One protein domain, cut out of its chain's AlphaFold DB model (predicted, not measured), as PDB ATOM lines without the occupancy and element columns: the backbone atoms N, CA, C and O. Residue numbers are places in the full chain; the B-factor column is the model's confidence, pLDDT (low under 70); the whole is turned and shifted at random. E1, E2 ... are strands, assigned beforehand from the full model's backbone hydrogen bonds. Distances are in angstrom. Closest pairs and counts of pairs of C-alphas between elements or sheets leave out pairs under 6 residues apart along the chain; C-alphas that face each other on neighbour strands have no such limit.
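AT A GLANCE: This is residues 313 to 414 of the 416 residues of the protein "CBM6 domain-containing protein" of Clostridium novyi (UniProt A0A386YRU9). A four-stranded sheet, E2 E5 E9 E7, and a long two-stranded ribbon, E6 with E8, stand partly face to face; E1 runs along one side between them, and the link 378 to 397 covers the opposite side. The small hairpin E3 and E4 sits at the E2 end. The printed part has 102 residues with nine named strands, E1 to E9 in order, and no named helix; it is all strand, with under half of the residues in named elements. The sheets are antiparallel, and the whole is compact, radius of gyration of the C-alphas 13.6 A, spanning 38 by 26 by 25 A.

HOW THE PARTS SIT: Start at E1, residues 314 to 318, which pairs with no named strand and is near E5, residues 343 to 349, and E6, residues 356 to 365. E2, residues 323 to 326, is antiparallel to E5, with N 323 and O 346 2.8 A apart. In the hairpin E3, residues 329 to 331, and E4, residues 334 to 336, look for N 331 and O 334 at 2.8 A. E9, residues 411 to 414, is the antiparallel neighbour of E5, with N 347 and O 413 within hydrogen-bond range at 2.9 A, and of E7, residues 375 to 377, with N 414 and O 376 within hydrogen-bond range at 2.8 A. E8, residues 398 to 406, bends by 52 degrees at residue 403 and pairs with E6 through N 360 and O 402, 2.8 A. The closest C-alphas of E7 and E8 are those of Val 377 and Ile 404, 7.6 A.

IN THESE COORDINATES: Find C-alpha 314 at (153.983, 195.299, 120.561), where E1 begins. E5 measures 20.2 A, E6 28.5 A and E8 23.8 A; E9 ends at C-alpha 414, (145.869, 180.271, 113.300).

THE WHOLE: The two farthest C-alphas, of Cys 354 and Asp 393, are 37.9 A apart. The printed part has no cut; the link E7 to E8 is long, and residue 340 is under 70.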
ATOM      1  N   PHE A 313     157.932 197.704 119.212       91.69
ATOM      2  CA  PHE A 313     156.520 197.562 118.915       91.69
ATOM      3  C   PHE A 313     155.984 196.341 119.651       91.69
ATOM      4  O   PHE A 313     156.639 195.298 119.689       91.69
ATOM      5  N   TYR A 314     154.774 196.458 120.188       94.62
ATOM      6  CA  TYR A 314     153.983 195.299 120.561       94.62
ATOM      7  C   TYR A 314     152.488 195.585 120.427       94.62
ATOM      8  O   TYR A 314     152.046 196.726 120.561       94.62
ATOM      9  N   LYS A 315     151.712 194.535 120.170       94.62
ATOM     10  CA  LYS A 315     150.250 194.559 120.137       94.62
ATOM     11  C   LYS A 315     149.716 193.284 120.771       94.62
ATOM     12  O   LYS A 315     150.098 192.198 120.342       94.62
ATOM     13  N   THR A 316     148.832 193.431 121.750       95.56
ATOM     14  CA  THR A 316     148.162 192.317 122.428       95.56
ATOM     15  C   THR A 316     146.750 192.139 121.883       95.56
ATOM     16  O   THR A 316     146.073 193.114 121.551       95.56
ATOM     17  N   ILE A 317     146.346 190.883 121.743       96.12
ATOM     18  CA  ILE A 317     145.032 190.434 121.303       96.12
ATOM     19  C   ILE A 317     144.562 189.431 122.349       96.12
ATOM     20  O   ILE A 317     145.231 188.418 122.559       96.12
ATOM     21  N   GLU A 318     143.440 189.711 122.999       96.69
ATOM     22  CA  GLU A 318     142.840 188.773 123.950       96.69
ATOM     23  C   GLU A 318     142.265 187.566 123.199       96.69
ATOM     24  O   GLU A 318     141.697 187.715 122.109       96.69
ATOM     25  N   ALA A 319     142.453 186.364 123.738       97.00
ATOM     26  CA  ALA A 319     142.127 185.127 123.044       97.00
ATOM     27  C   ALA A 319     140.618 184.990 122.803       97.00
ATOM     28  O   ALA A 319     140.201 184.539 121.733       97.00
ATOM     29  N   GLU A 320     139.793 185.428 123.748       96.50
ATOM     30  CA  GLU A 320     138.335 185.415 123.675       96.50
ATOM     31  C   GLU A 320     137.771 186.361 122.605       96.50
ATOM     32  O   GLU A 320     136.656 186.156 122.129       96.50
ATOM     33  N   ASN A 321     138.563 187.343 122.159       96.56
ATOM     34  CA  ASN A 321     138.202 188.274 121.087       96.56
ATOM     35  C   ASN A 321     138.598 187.774 119.684       96.56
ATOM     36  O   ASN A 321     138.483 188.509 118.701       96.56
ATOM     37  N   THR A 322     139.089 186.538 119.569       97.00
ATOM     38  CA  THR A 322     139.501 185.936 118.293       97.00
ATOM     39  C   THR A 322     138.378 185.130 117.635       97.00
ATOM     40  O   THR A 322     137.335 184.853 118.226       97.00
ATOM     41  N   THR A 323     138.580 184.718 116.381       97.62
ATOM     42  CA  THR A 323     137.645 183.811 115.704       97.62
ATOM     43  C   THR A 323     137.872 182.379 116.182       97.62
ATOM     44  O   THR A 323     138.913 181.779 115.904       97.62
ATOM     45  N   LEU A 324     136.872 181.824 116.866       96.81
ATOM     46  CA  LEU A 324     136.867 180.455 117.377       96.81
ATOM     47  C   LEU A 324     136.106 179.526 116.430       96.81
ATOM     48  O   LEU A 324     135.028 179.864 115.945       96.81
ATOM     49  N   THR A 325     136.642 178.333 116.176       94.81
ATOM     50  CA  THR A 325     135.972 177.321 115.343       94.81
ATOM     51  C   THR A 325     136.069 175.932 115.959       94.81
ATOM     52  O   THR A 325     137.059 175.621 116.623       94.81
ATOM     53  N   GLY A 326     135.108 175.061 115.643       91.31
ATOM     54  CA  GLY A 326     135.127 173.659 116.061       91.31
ATOM     55  C   GLY A 326     134.878 173.506 117.563       91.31
ATOM     56  O   GLY A 326     133.898 174.038 118.069       91.31
ATOM     57  N   THR A 327     135.758 172.802 118.277       90.88
ATOM     58  CA  THR A 327     135.659 172.582 119.735       90.88
ATOM     59  C   THR A 327     136.156 173.758 120.586       90.88
ATOM     60  O   THR A 327     136.082 173.691 121.813       90.88
ATOM     61  N   ALA A 328     136.667 174.823 119.959       94.44
ATOM     62  CA  ALA A 328     137.151 176.020 120.639       94.44
ATOM     63  C   ALA A 328     136.021 176.730 121.405       94.44
ATOM     64  O   ALA A 328     134.965 177.000 120.832       94.44
ATOM     65  N   LYS A 329     136.241 177.064 122.682       94.75
ATOM     66  CA  LYS A 329     135.241 177.751 123.518       94.75
ATOM     67  C   LYS A 329     135.873 178.626 124.596       94.75
ATOM     68  O   LYS A 329     136.960 178.314 125.084       94.75
ATOM     69  N   ILE A 330     135.146 179.664 124.993       96.12
ATOM     70  CA  ILE A 330     135.519 180.567 126.085       96.12
ATOM     71  C   ILE A 330     135.027 179.978 127.415       96.12
ATOM     72  O   ILE A 330     133.843 179.665 127.534       96.12
ATOM     73  N   ASN A 331     135.912 179.854 128.405       91.50
ATOM     74  CA  ASN A 331     135.577 179.602 129.806       91.50
ATOM     75  C   ASN A 331     136.310 180.652 130.656       91.50
ATOM     76  O   ASN A 331     137.534 180.702 130.607       91.50
ATOM     77  N   ASP A 332     135.579 181.469 131.417       87.62
ATOM     78  CA  ASP A 332     136.157 182.462 132.339       87.62
ATOM     79  C   ASP A 332     137.261 183.331 131.704       87.62
ATOM     80  O   ASP A 332     138.370 183.417 132.222       87.62
ATOM     81  N   GLU A 333     136.958 183.949 130.554       89.44
ATOM     82  CA  GLU A 333     137.879 184.798 129.764       89.44
ATOM     83  C   GLU A 333     139.045 184.039 129.093       89.44
ATOM     84  O   GLU A 333     139.759 184.607 128.279       89.44
ATOM     85  N   LEU A 334     139.198 182.733 129.329       94.62
ATOM     86  CA  LEU A 334     140.190 181.892 128.659       94.62
ATOM     87  C   LEU A 334     139.576 181.119 127.498       94.62
ATOM     88  O   LEU A 334     138.427 180.685 127.550       94.62
ATOM     89  N   VAL A 335     140.365 180.848 126.461       96.38
ATOM     90  CA  VAL A 335     139.950 179.981 125.356       96.38
ATOM     91  C   VAL A 335     140.550 178.592 125.505       96.38
ATOM     92  O   VAL A 335     141.763 178.405 125.473       96.38
ATOM     93  N   SER A 336     139.678 177.596 125.596       93.31
ATOM     94  CA  SER A 336     140.012 176.173 125.672       93.31
ATOM     95  C   SER A 336     139.554 175.435 124.409       93.31
ATOM     96  O   SER A 336     138.983 176.024 123.489       93.31
ATOM     97  N   GLY A 337     139.770 174.120 124.361       89.69
ATOM     98  CA  GLY A 337     139.181 173.285 123.313       89.69
ATOM     99  C   GLY A 337     139.919 173.318 121.970       89.69
ATOM    100  O   GLY A 337     139.378 172.870 120.963       89.69
ATOM    101  N   ILE A 338     141.136 173.860 121.934       90.12
ATOM    102  CA  ILE A 338     141.992 173.943 120.738       90.12
ATOM    103  C   ILE A 338     142.783 172.650 120.602       90.12
ATOM    104  O   ILE A 338     143.209 172.136 121.622       90.12
ATOM    105  N   GLY A 339     143.028 172.107 119.413       73.75
ATOM    106  CA  GLY A 339     143.879 170.915 119.281       73.75
ATOM    107  C   GLY A 339     143.443 169.946 118.186       73.75
ATOM    108  O   GLY A 339     142.250 169.747 117.954       73.75
ATOM    109  N   TYR A 340     144.424 169.287 117.559       68.81
ATOM    110  CA  TYR A 340     144.260 168.167 116.617       68.81
ATOM    111  C   TYR A 340     143.271 168.422 115.465       68.81
ATOM    112  O   TYR A 340     142.651 167.492 114.953       68.81
ATOM    113  N   GLY A 341     143.116 169.681 115.043       70.12
ATOM    114  CA  GLY A 341     142.163 170.051 113.991       70.12
ATOM    115  C   GLY A 341     140.689 169.979 114.408       70.12
ATOM    116  O   GLY A 341     139.823 170.193 113.564       70.12
ATOM    117  N   LEU A 342     140.402 169.713 115.688       82.38
ATOM    118  CA  LEU A 342     139.050 169.716 116.252       82.38
ATOM    119  C   LEU A 342     138.591 171.129 116.598       82.38
ATOM    120  O   LEU A 342     137.429 171.460 116.385       82.38
ATOM    121  N   GLY A 343     139.503 171.968 117.091       90.25
ATOM    122  CA  GLY A 343     139.231 173.357 117.435       90.25
ATOM    123  C   GLY A 343     140.403 174.266 117.095       90.25
ATOM    124  O   GLY A 343     141.558 173.840 117.143       90.25
ATOM    125  N   SER A 344     140.110 175.517 116.741       94.75
ATOM    126  CA  SER A 344     141.151 176.505 116.460       94.75
ATOM    127  C   SER A 344     140.779 177.927 116.845       94.75
ATOM    128  O   SER A 344     139.605 178.295 116.827       94.75
ATOM    129  N   ILE A 345     141.821 178.701 117.133       97.31
ATOM    130  CA  ILE A 345     141.812 180.154 117.289       97.31
ATOM    131  C   ILE A 345     142.404 180.757 116.021       97.31
ATOM    132  O   ILE A 345     143.471 180.328 115.579       97.31
ATOM    133  N   THR A 346     141.732 181.744 115.439       97.44
ATOM    134  CA  THR A 346     142.244 182.510 114.299       97.44
ATOM    135  C   THR A 346     142.105 184.003 114.559       97.44
ATOM    136  O   THR A 346     141.044 184.466 114.972       97.44
ATOM    137  N   PHE A 347     143.161 184.765 114.292       97.44
ATOM    138  CA  PHE A 347     143.151 186.221 114.401       97.44
ATOM    139  C   PHE A 347     143.998 186.860 113.306       97.44
ATOM    140  O   PHE A 347     145.001 186.295 112.856       97.44
ATOM    141  N   ASP A 348     143.583 188.043 112.865       95.25
ATOM    142  CA  ASP A 348     144.348 188.855 111.934       95.25
ATOM    143  C   ASP A 348     145.297 189.810 112.665       95.25
ATOM    144  O   ASP A 348     145.052 190.273 113.782       95.25
ATOM    145  N   THR A 349     146.415 190.118 112.014       90.44
ATOM    146  CA  THR A 349     147.316 191.184 112.456       90.44
ATOM    147  C   THR A 349     147.583 192.116 111.282       90.44
ATOM    148  O   THR A 349     148.284 191.789 110.323       90.44
ATOM    149  N   ASN A 350     146.955 193.285 111.364       86.19
ATOM    150  CA  ASN A 350     147.076 194.372 110.404       86.19
ATOM    151  C   ASN A 350     147.810 195.562 111.026       86.19
ATOM    152  O   ASN A 350     147.862 195.695 112.258       86.19
ATOM    153  N   SER A 351     148.340 196.430 110.165       86.12
ATOM    154  CA  SER A 351     149.088 197.630 110.526       86.12
ATOM    155  C   SER A 351     150.353 197.327 111.327       86.12
ATOM    156  O   SER A 351     150.699 198.051 112.265       86.12
ATOM    157  N   LEU A 352     151.041 196.235 110.984       90.31
ATOM    158  CA  LEU A 352     152.361 195.965 111.528       90.31
ATOM    159  C   LEU A 352     153.373 196.945 110.927       90.31
ATOM    160  O   LEU A 352     153.300 197.293 109.747       90.31
ATOM    161  N   PRO A 353     154.371 197.357 111.718       86.25
ATOM    162  CA  PRO A 353     155.408 198.272 111.275       86.25
ATOM    163  C   PRO A 353     156.089 198.019 109.927       86.25
ATOM    164  O   PRO A 353     156.469 198.950 109.214       86.25
ATOM    165  N   CYS A 354     156.367 196.752 109.638       85.25
ATOM    166  CA  CYS A 354     157.167 196.328 108.507       85.25
ATOM    167  C   CYS A 354     157.012 194.823 108.303       85.25
ATOM    168  O   CYS A 354     156.621 194.093 109.208       85.25
ATOM    169  N   LYS A 355     157.400 194.340 107.123       89.62
ATOM    170  CA  LYS A 355     157.603 192.909 106.915       89.62
ATOM    171  C   LYS A 355     158.875 192.466 107.642       89.62
ATOM    172  O   LYS A 355     159.965 192.893 107.268       89.62
ATOM    173  N   ALA A 356     158.743 191.621 108.656       90.62
ATOM    174  CA  ALA A 356     159.859 191.142 109.469       90.62
ATOM    175  C   ALA A 356     159.489 189.857 110.224       90.62
ATOM    176  O   ALA A 356     158.353 189.388 110.178       90.62
ATOM    177  N   ASN A 357     160.461 189.298 110.942       92.62
ATOM    178  CA  ASN A 357     160.177 188.310 111.976       92.62
ATOM    179  C   ASN A 357     159.779 189.032 113.268       92.62
ATOM    180  O   ASN A 357     160.479 189.950 113.699       92.62
ATOM    181  N   TYR A 358     158.695 188.577 113.883       95.38
ATOM    182  CA  TYR A 358     158.169 189.059 115.157       95.38
ATOM    183  C   TYR A 358     158.131 187.918 116.164       95.38
ATOM    184  O   TYR A 358     158.074 186.752 115.780       95.38
ATOM    185  N   ASP A 359     158.113 188.249 117.447       96.56
ATOM    186  CA  ASP A 359     157.819 187.281 118.495       96.56
ATOM    187  C   ASP A 359     156.314 187.260 118.769       96.56
ATOM    188  O   ASP A 359     155.727 188.265 119.162       96.56
ATOM    189  N   LEU A 360     155.689 186.101 118.564       97.81
ATOM    190  CA  LEU A 360     154.372 185.770 119.095       97.81
ATOM    191  C   LEU A 360     154.551 185.235 120.513       97.81
ATOM    192  O   LEU A 360     155.053 184.131 120.722       97.81
ATOM    193  N   ILE A 361     154.127 186.026 121.484       97.69
ATOM    194  CA  ILE A 361     154.128 185.685 122.900       97.69
ATOM    195  C   ILE A 361     152.715 185.249 123.269       97.69
ATOM    196  O   ILE A 361     151.781 186.046 123.264       97.69
ATOM    197  N   ILE A 362     152.569 183.971 123.580       96.81
ATOM    198  CA  ILE A 362     151.313 183.352 123.985       96.81
ATOM    199  C   ILE A 362     151.273 183.314 125.509       96.81
ATOM    200  O   ILE A 362     152.125 182.660 126.113       96.81
ATOM    201  N   ARG A 363     150.292 183.977 126.122       95.38
ATOM    202  CA  ARG A 363     149.982 183.848 127.552       95.38
ATOM    203  C   ARG A 363     148.935 182.750 127.731       95.38
ATOM    204  O   ARG A 363     147.921 182.747 127.036       95.38
ATOM    205  N   TYR A 364     149.204 181.784 128.606       94.88
ATOM    206  CA  TYR A 364     148.388 180.569 128.713       94.88
ATOM    207  C   TYR A 364     148.398 179.945 130.113       94.88
ATOM    208  O   TYR A 364     149.275 180.233 130.935       94.88
ATOM    209  N   ILE A 365     147.456 179.026 130.328       93.62
ATOM    210  CA  ILE A 365     147.343 178.126 131.478       93.62
ATOM    211  C   ILE A 365     147.362 176.674 130.991       93.62
ATOM    212  O   ILE A 365     146.731 176.323 129.997       93.62
ATOM    213  N   SER A 366     148.112 175.806 131.668       93.38
ATOM    214  CA  SER A 366     148.251 174.402 131.279       93.38
ATOM    215  C   SER A 366     148.496 173.525 132.500       93.38
ATOM    216  O   SER A 366     149.623 173.139 132.773       93.38
ATOM    217  N   THR A 367     147.460 173.153 133.240       90.62
ATOM    218  CA  THR A 367     147.608 172.328 134.461       90.62
ATOM    219  C   THR A 367     147.928 170.853 134.184       90.62
ATOM    220  O   THR A 367     148.248 170.096 135.097       90.62
ATOM    221  N   ILE A 368     147.883 170.429 132.917       88.38
ATOM    222  CA  ILE A 368     148.180 169.060 132.478       88.38
ATOM    223  C   ILE A 368     149.454 169.081 131.611       88.38
ATOM    224  O   ILE A 368     149.569 169.937 130.733       88.38
ATOM    225  N   PRO A 369     150.428 168.178 131.835       88.94
ATOM    226  CA  PRO A 369     151.646 168.106 131.027       88.94
ATOM    227  C   PRO A 369     151.381 167.582 129.611       88.94
ATOM    228  O   PRO A 369     150.456 166.807 129.391       88.94
ATOM    229  N   GLY A 370     152.231 167.965 128.654       85.25
ATOM    230  CA  GLY A 370     152.187 167.438 127.281       85.25
ATOM    231  C   GLY A 370     151.140 168.084 126.370       85.25
ATOM    232  O   GLY A 370     150.894 167.578 125.282       85.25
ATOM    233  N   ARG A 371     150.532 169.198 126.794       90.31
ATOM    234  CA  ARG A 371     149.628 170.006 125.966       90.31
ATOM    235  C   ARG A 371     150.413 170.626 124.804       90.31
ATOM    236  O   ARG A 371     151.472 171.222 125.018       90.31
ATOM    237  N   THR A 372     149.903 170.488 123.583       91.25
ATOM    238  CA  THR A 372     150.568 170.943 122.353       91.25
ATOM    239  C   THR A 372     149.640 171.753 121.461       91.25
ATOM    240  O   THR A 372     148.427 171.566 121.504       91.25
ATOM    241  N   ALA A 373     150.207 172.598 120.599       92.12
ATOM    242  CA  ALA A 373     149.474 173.213 119.495       92.12
ATOM    243  C   ALA A 373     150.353 173.411 118.261       92.12
ATOM    244  O   ALA A 373     151.580 173.514 118.360       92.12
ATOM    245  N   ARG A 374     149.716 173.489 117.094       92.69
ATOM    246  CA  ARG A 374     150.341 173.885 115.831       92.69
ATOM    247  C   ARG A 374     150.007 175.336 115.537       92.69
ATOM    248  O   ARG A 374     148.923 175.815 115.858       92.69
ATOM    249  N   LEU A 375     150.947 176.017 114.893       94.88
ATOM    250  CA  LEU A 375     150.817 177.411 114.498       94.88
ATOM    251  C   LEU A 375     150.907 177.509 112.980       94.88
ATOM    252  O   LEU A 375     151.855 177.000 112.382       94.88
ATOM    253  N   LEU A 376     149.941 178.179 112.365       95.69
ATOM    254  CA  LEU A 376     149.943 178.496 110.948       95.69
ATOM    255  C   LEU A 376     149.905 180.010 110.782       95.69
ATOM    256  O   LEU A 376     149.110 180.694 111.422       95.69
ATOM    257  N   VAL A 377     150.741 180.523 109.889       97.38
ATOM    258  CA  VAL A 377     150.754 181.927 109.484       97.38
ATOM    259  C   VAL A 377     150.476 181.977 107.993       97.38
ATOM    260  O   VAL A 377     151.174 181.346 107.202       97.38
ATOM    261  N   ASN A 378     149.420 182.690 107.607       96.38
ATOM    262  CA  ASN A 378     148.945 182.789 106.225       96.38
ATOM    263  C   ASN A 378     148.734 181.408 105.573       96.38
ATOM    264  O   ASN A 378     149.081 181.188 104.417       96.38
ATOM    265  N   GLY A 379     148.205 180.455 106.349       94.19
ATOM    266  CA  GLY A 379     147.955 179.077 105.912       94.19
ATOM    267  C   GLY A 379     149.185 178.163 105.883       94.19
ATOM    268  O   GLY A 379     149.034 176.966 105.658       94.19
ATOM    269  N   VAL A 380     150.387 178.682 106.154       95.31
ATOM    270  CA  VAL A 380     151.628 177.899 106.189       95.31
ATOM    271  C   VAL A 380     151.994 177.579 107.633       95.31
ATOM    272  O   VAL A 380     152.082 178.477 108.467       95.31
ATOM    273  N   GLN A 381     152.221 176.301 107.946       94.00
ATOM    274  CA  GLN A 381     152.662 175.897 109.280       94.00
ATOM    275  C   GLN A 381     154.052 176.473 109.594       94.00
ATOM    276  O   GLN A 381     154.988 176.326 108.808       94.00
ATOM    277  N   VAL A 382     154.191 177.102 110.761       94.38
ATOM    278  CA  VAL A 382     155.459 177.648 111.253       94.38
ATOM    279  C   VAL A 382     156.023 176.716 112.316       94.38
ATOM    280  O   VAL A 382     155.470 176.606 113.409       94.38
ATOM    281  N   GLY A 383     157.148 176.068 112.011       90.50
ATOM    282  CA  GLY A 383     157.789 175.102 112.904       90.50
ATOM    283  C   GLY A 383     157.008 173.787 113.040       90.50
ATOM    284  O   GLY A 383     156.274 173.377 112.140       90.50
ATOM    285  N   GLY A 384     157.215 173.097 114.162       88.25
ATOM    286  CA  GLY A 384     156.544 171.838 114.498       88.25
ATOM    287  C   GLY A 384     155.377 172.026 115.468       88.25
ATOM    288  O   GLY A 384     154.731 173.071 115.504       88.25
ATOM    289  N   GLU A 385     155.126 171.004 116.279       90.62
ATOM    290  CA  GLU A 385     154.219 171.109 117.420       90.62
ATOM    291  C   GLU A 385     154.914 171.814 118.585       90.62
ATOM    292  O   GLU A 385     156.036 171.476 118.972       90.62
ATOM    293  N   TYR A 386     154.239 172.805 119.161       92.81
ATOM    294  CA  TYR A 386     154.741 173.547 120.306       92.81
ATOM    295  C   TYR A 386     154.196 172.937 121.587       92.81
ATOM    296  O   TYR A 386     152.995 172.982 121.831       92.81
ATOM    297  N   VAL A 387     155.089 172.398 122.418       92.81
ATOM    298  CA  VAL A 387     154.755 171.903 123.760       92.81
ATOM    299  C   VAL A 387     154.673 173.074 124.739       92.81
ATOM    300  O   VAL A 387     155.581 173.915 124.787       92.81
ATOM    301  N   PHE A 388     153.607 173.105 125.527       93.69
ATOM    302  CA  PHE A 388     153.373 174.078 126.585       93.69
ATOM    303  C   PHE A 388     153.780 173.490 127.934       93.69
ATOM    304  O   PHE A 388     153.518 172.324 128.233       93.69
ATOM    305  N   GLU A 389     154.479 174.288 128.735       92.94
ATOM    306  CA  GLU A 389     154.908 173.856 130.059       92.94
ATOM    307  C   GLU A 389     153.731 173.848 131.027       92.94
ATOM    308  O   GLU A 389     152.848 174.698 130.953       92.94
ATOM    309  N   THR A 390     153.767 172.945 132.003       92.56
ATOM    310  CA  THR A 390     152.726 172.892 133.025       92.56
ATOM    311  C   THR A 390     152.725 174.162 133.883       92.56
ATOM    312  O   THR A 390     153.794 174.644 134.277       92.56
ATOM    313  N   THR A 391     151.543 174.720 134.148       90.88
ATOM    314  CA  THR A 391     151.328 175.802 135.119       90.88
ATOM    315  C   THR A 391     151.036 175.230 136.498       90.88
ATOM    316  O   THR A 391     150.503 174.130 136.619       90.88
ATOM    317  N   ASP A 392     151.396 175.977 137.544       83.56
ATOM    318  CA  ASP A 392     151.278 175.489 138.922       83.56
ATOM    319  C   ASP A 392     149.810 175.380 139.384       83.56
ATOM    320  O   ASP A 392     149.510 174.588 140.273       83.56
ATOM    321  N   ASP A 393     148.910 176.175 138.791       84.31
ATOM    322  CA  ASP A 393     147.463 176.170 139.045       84.31
ATOM    323  C   ASP A 393     146.697 176.869 137.893       84.31
ATOM    324  O   ASP A 393     147.305 177.418 136.969       84.31
ATOM    325  N   TRP A 394     145.365 176.881 137.973       83.12
ATOM    326  CA  TRP A 394     144.405 177.548 137.088       83.12
ATOM    327  C   TRP A 394     144.358 179.074 137.214       83.12
ATOM    328  O   TRP A 394     143.700 179.735 136.425       83.12
ATOM    329  N   GLN A 395     145.040 179.650 138.203       79.62
ATOM    330  CA  GLN A 395     145.129 181.106 138.409       79.62
ATOM    331  C   GLN A 395     146.502 181.662 138.010       79.62
ATOM    332  O   GLN A 395     146.875 182.789 138.343       79.62
ATOM    333  N   ILE A 396     147.308 180.826 137.358       81.88
ATOM    334  CA  ILE A 396     148.727 181.041 137.155       81.88
ATOM    335  C   ILE A 396     149.045 180.924 135.668       81.88
ATOM    336  O   ILE A 396     148.879 179.872 135.057       81.88
ATOM    337  N   PHE A 397     149.566 182.013 135.109       89.00
ATOM    338  CA  PHE A 397     149.874 182.119 133.690       89.00
ATOM    339  C   PHE A 397     151.354 181.871 133.418       89.00
ATOM    340  O   PHE A 397     152.220 182.363 134.140       89.00
ATOM    341  N   LYS A 398     151.648 181.183 132.316       91.25
ATOM    342  CA  LYS A 398     152.982 181.119 131.710       91.25
ATOM    343  C   LYS A 398     152.970 181.767 130.329       91.25
ATOM    344  O   LYS A 398     151.917 182.071 129.774       91.25
ATOM    345  N   TYR A 399     154.168 181.963 129.783       93.75
ATOM    346  CA  TYR A 399     154.377 182.535 128.458       93.75
ATOM    347  C   TYR A 399     155.125 181.557 127.556       93.75
ATOM    348  O   TYR A 399     156.059 180.881 127.995       93.75
ATOM    349  N   LYS A 400     154.720 181.477 126.289       94.62
ATOM    350  CA  LYS A 400     155.434 180.765 125.227       94.62
ATOM    351  C   LYS A 400     155.759 181.768 124.130       94.62
ATOM    352  O   LYS A 400     154.848 182.350 123.558       94.62
ATOM    353  N   THR A 401     157.038 181.945 123.825       96.31
ATOM    354  CA  THR A 401     157.480 182.831 122.742       96.31
ATOM    355  C   THR A 401     157.821 182.009 121.507       96.31
ATOM    356  O   THR A 401     158.568 181.033 121.598       96.31
ATOM    357  N   ILE A 402     157.266 182.398 120.362       97.19
ATOM    358  CA  ILE A 402     157.486 181.765 119.062       97.19
ATOM    359  C   ILE A 402     157.806 182.859 118.049       97.19
ATOM    360  O   ILE A 402     157.006 183.765 117.846       97.19
ATOM    361  N   THR A 403     158.948 182.766 117.376       96.62
ATOM    362  CA  THR A 403     159.281 183.706 116.304       96.62
ATOM    363  C   THR A 403     158.518 183.345 115.027       96.62
ATOM    364  O   THR A 403     158.626 182.220 114.536       96.62
ATOM    365  N   ILE A 404     157.776 184.302 114.470       96.69
ATOM    366  CA  ILE A 404     156.962 184.131 113.264       96.69
ATOM    367  C   ILE A 404     157.250 185.200 112.201       96.69
ATOM    368  O   ILE A 404     157.433 186.371 112.542       96.69
ATOM    369  N   PRO A 405     157.284 184.833 110.906       94.69
ATOM    370  CA  PRO A 405     157.413 185.796 109.819       94.69
ATOM    371  C   PRO A 405     156.064 186.464 109.534       94.69
ATOM    372  O   PRO A 405     155.080 185.772 109.284       94.69
ATOM    373  N   LEU A 406     156.017 187.796 109.516       95.38
ATOM    374  CA  LEU A 406     154.807 188.566 109.205       95.38
ATOM    375  C   LEU A 406     155.095 189.622 108.130       95.38
ATOM    376  O   LEU A 406     156.191 190.177 108.049       95.38
ATOM    377  N   ASN A 407     154.100 189.894 107.290       93.00
ATOM    378  CA  ASN A 407     154.056 191.051 106.396       93.00
ATOM    379  C   ASN A 407     153.646 192.308 107.179       93.00
ATOM    380  O   ASN A 407     153.210 192.198 108.320       93.00
ATOM    381  N   SER A 408     153.732 193.499 106.578       88.75
ATOM    382  CA  SER A 408     153.194 194.708 107.227       88.75
ATOM    383  C   SER A 408     151.682 194.611 107.453       88.75
ATOM    384  O   SER A 408     151.181 195.065 108.472       88.75
ATOM    385  N   ASP A 409     150.961 193.962 106.541       91.19
ATOM    386  CA  ASP A 409     149.503 193.853 106.570       91.19
ATOM    387  C   ASP A 409     149.029 192.501 106.037       91.19
ATOM    388  O   ASP A 409     149.783 191.770 105.385       91.19
ATOM    389  N   GLY A 410     147.755 192.188 106.290       92.94
ATOM    390  CA  GLY A 410     147.082 191.023 105.719       92.94
ATOM    391  C   GLY A 410     147.569 189.698 106.293       92.94
ATOM    392  O   GLY A 410     147.545 188.686 105.595       92.94
ATOM    393  N   ASN A 411     148.047 189.692 107.539       96.75
ATOM    394  CA  ASN A 411     148.487 188.465 108.186       96.75
ATOM    395  C   ASN A 411     147.322 187.776 108.887       96.75
ATOM    396  O   ASN A 411     146.610 188.409 109.662       96.75
ATOM    397  N   ILE A 412     147.201 186.468 108.693       97.25
ATOM    398  CA  ILE A 412     146.269 185.597 109.408       97.25
ATOM    399  C   ILE A 412     147.086 184.595 110.211       97.25
ATOM    400  O   ILE A 412     147.898 183.857 109.651       97.25
ATOM    401  N   ILE A 413     146.858 184.550 111.518       97.88
ATOM    402  CA  ILE A 413     147.513 183.618 112.430       97.88
ATOM    403  C   ILE A 413     146.457 182.649 112.949       97.88
ATOM    404  O   ILE A 413     145.404 183.065 113.427       97.88
ATOM    405  N   LYS A 414     146.740 181.351 112.840       96.38
ATOM    406  CA  LYS A 414     145.869 180.271 113.300       96.38
ATOM    407  C   LYS A 414     146.618 179.342 114.248       96.38
ATOM    408  O   LYS A 414     147.716 178.891 113.930       96.38
TER     409      LYS A 414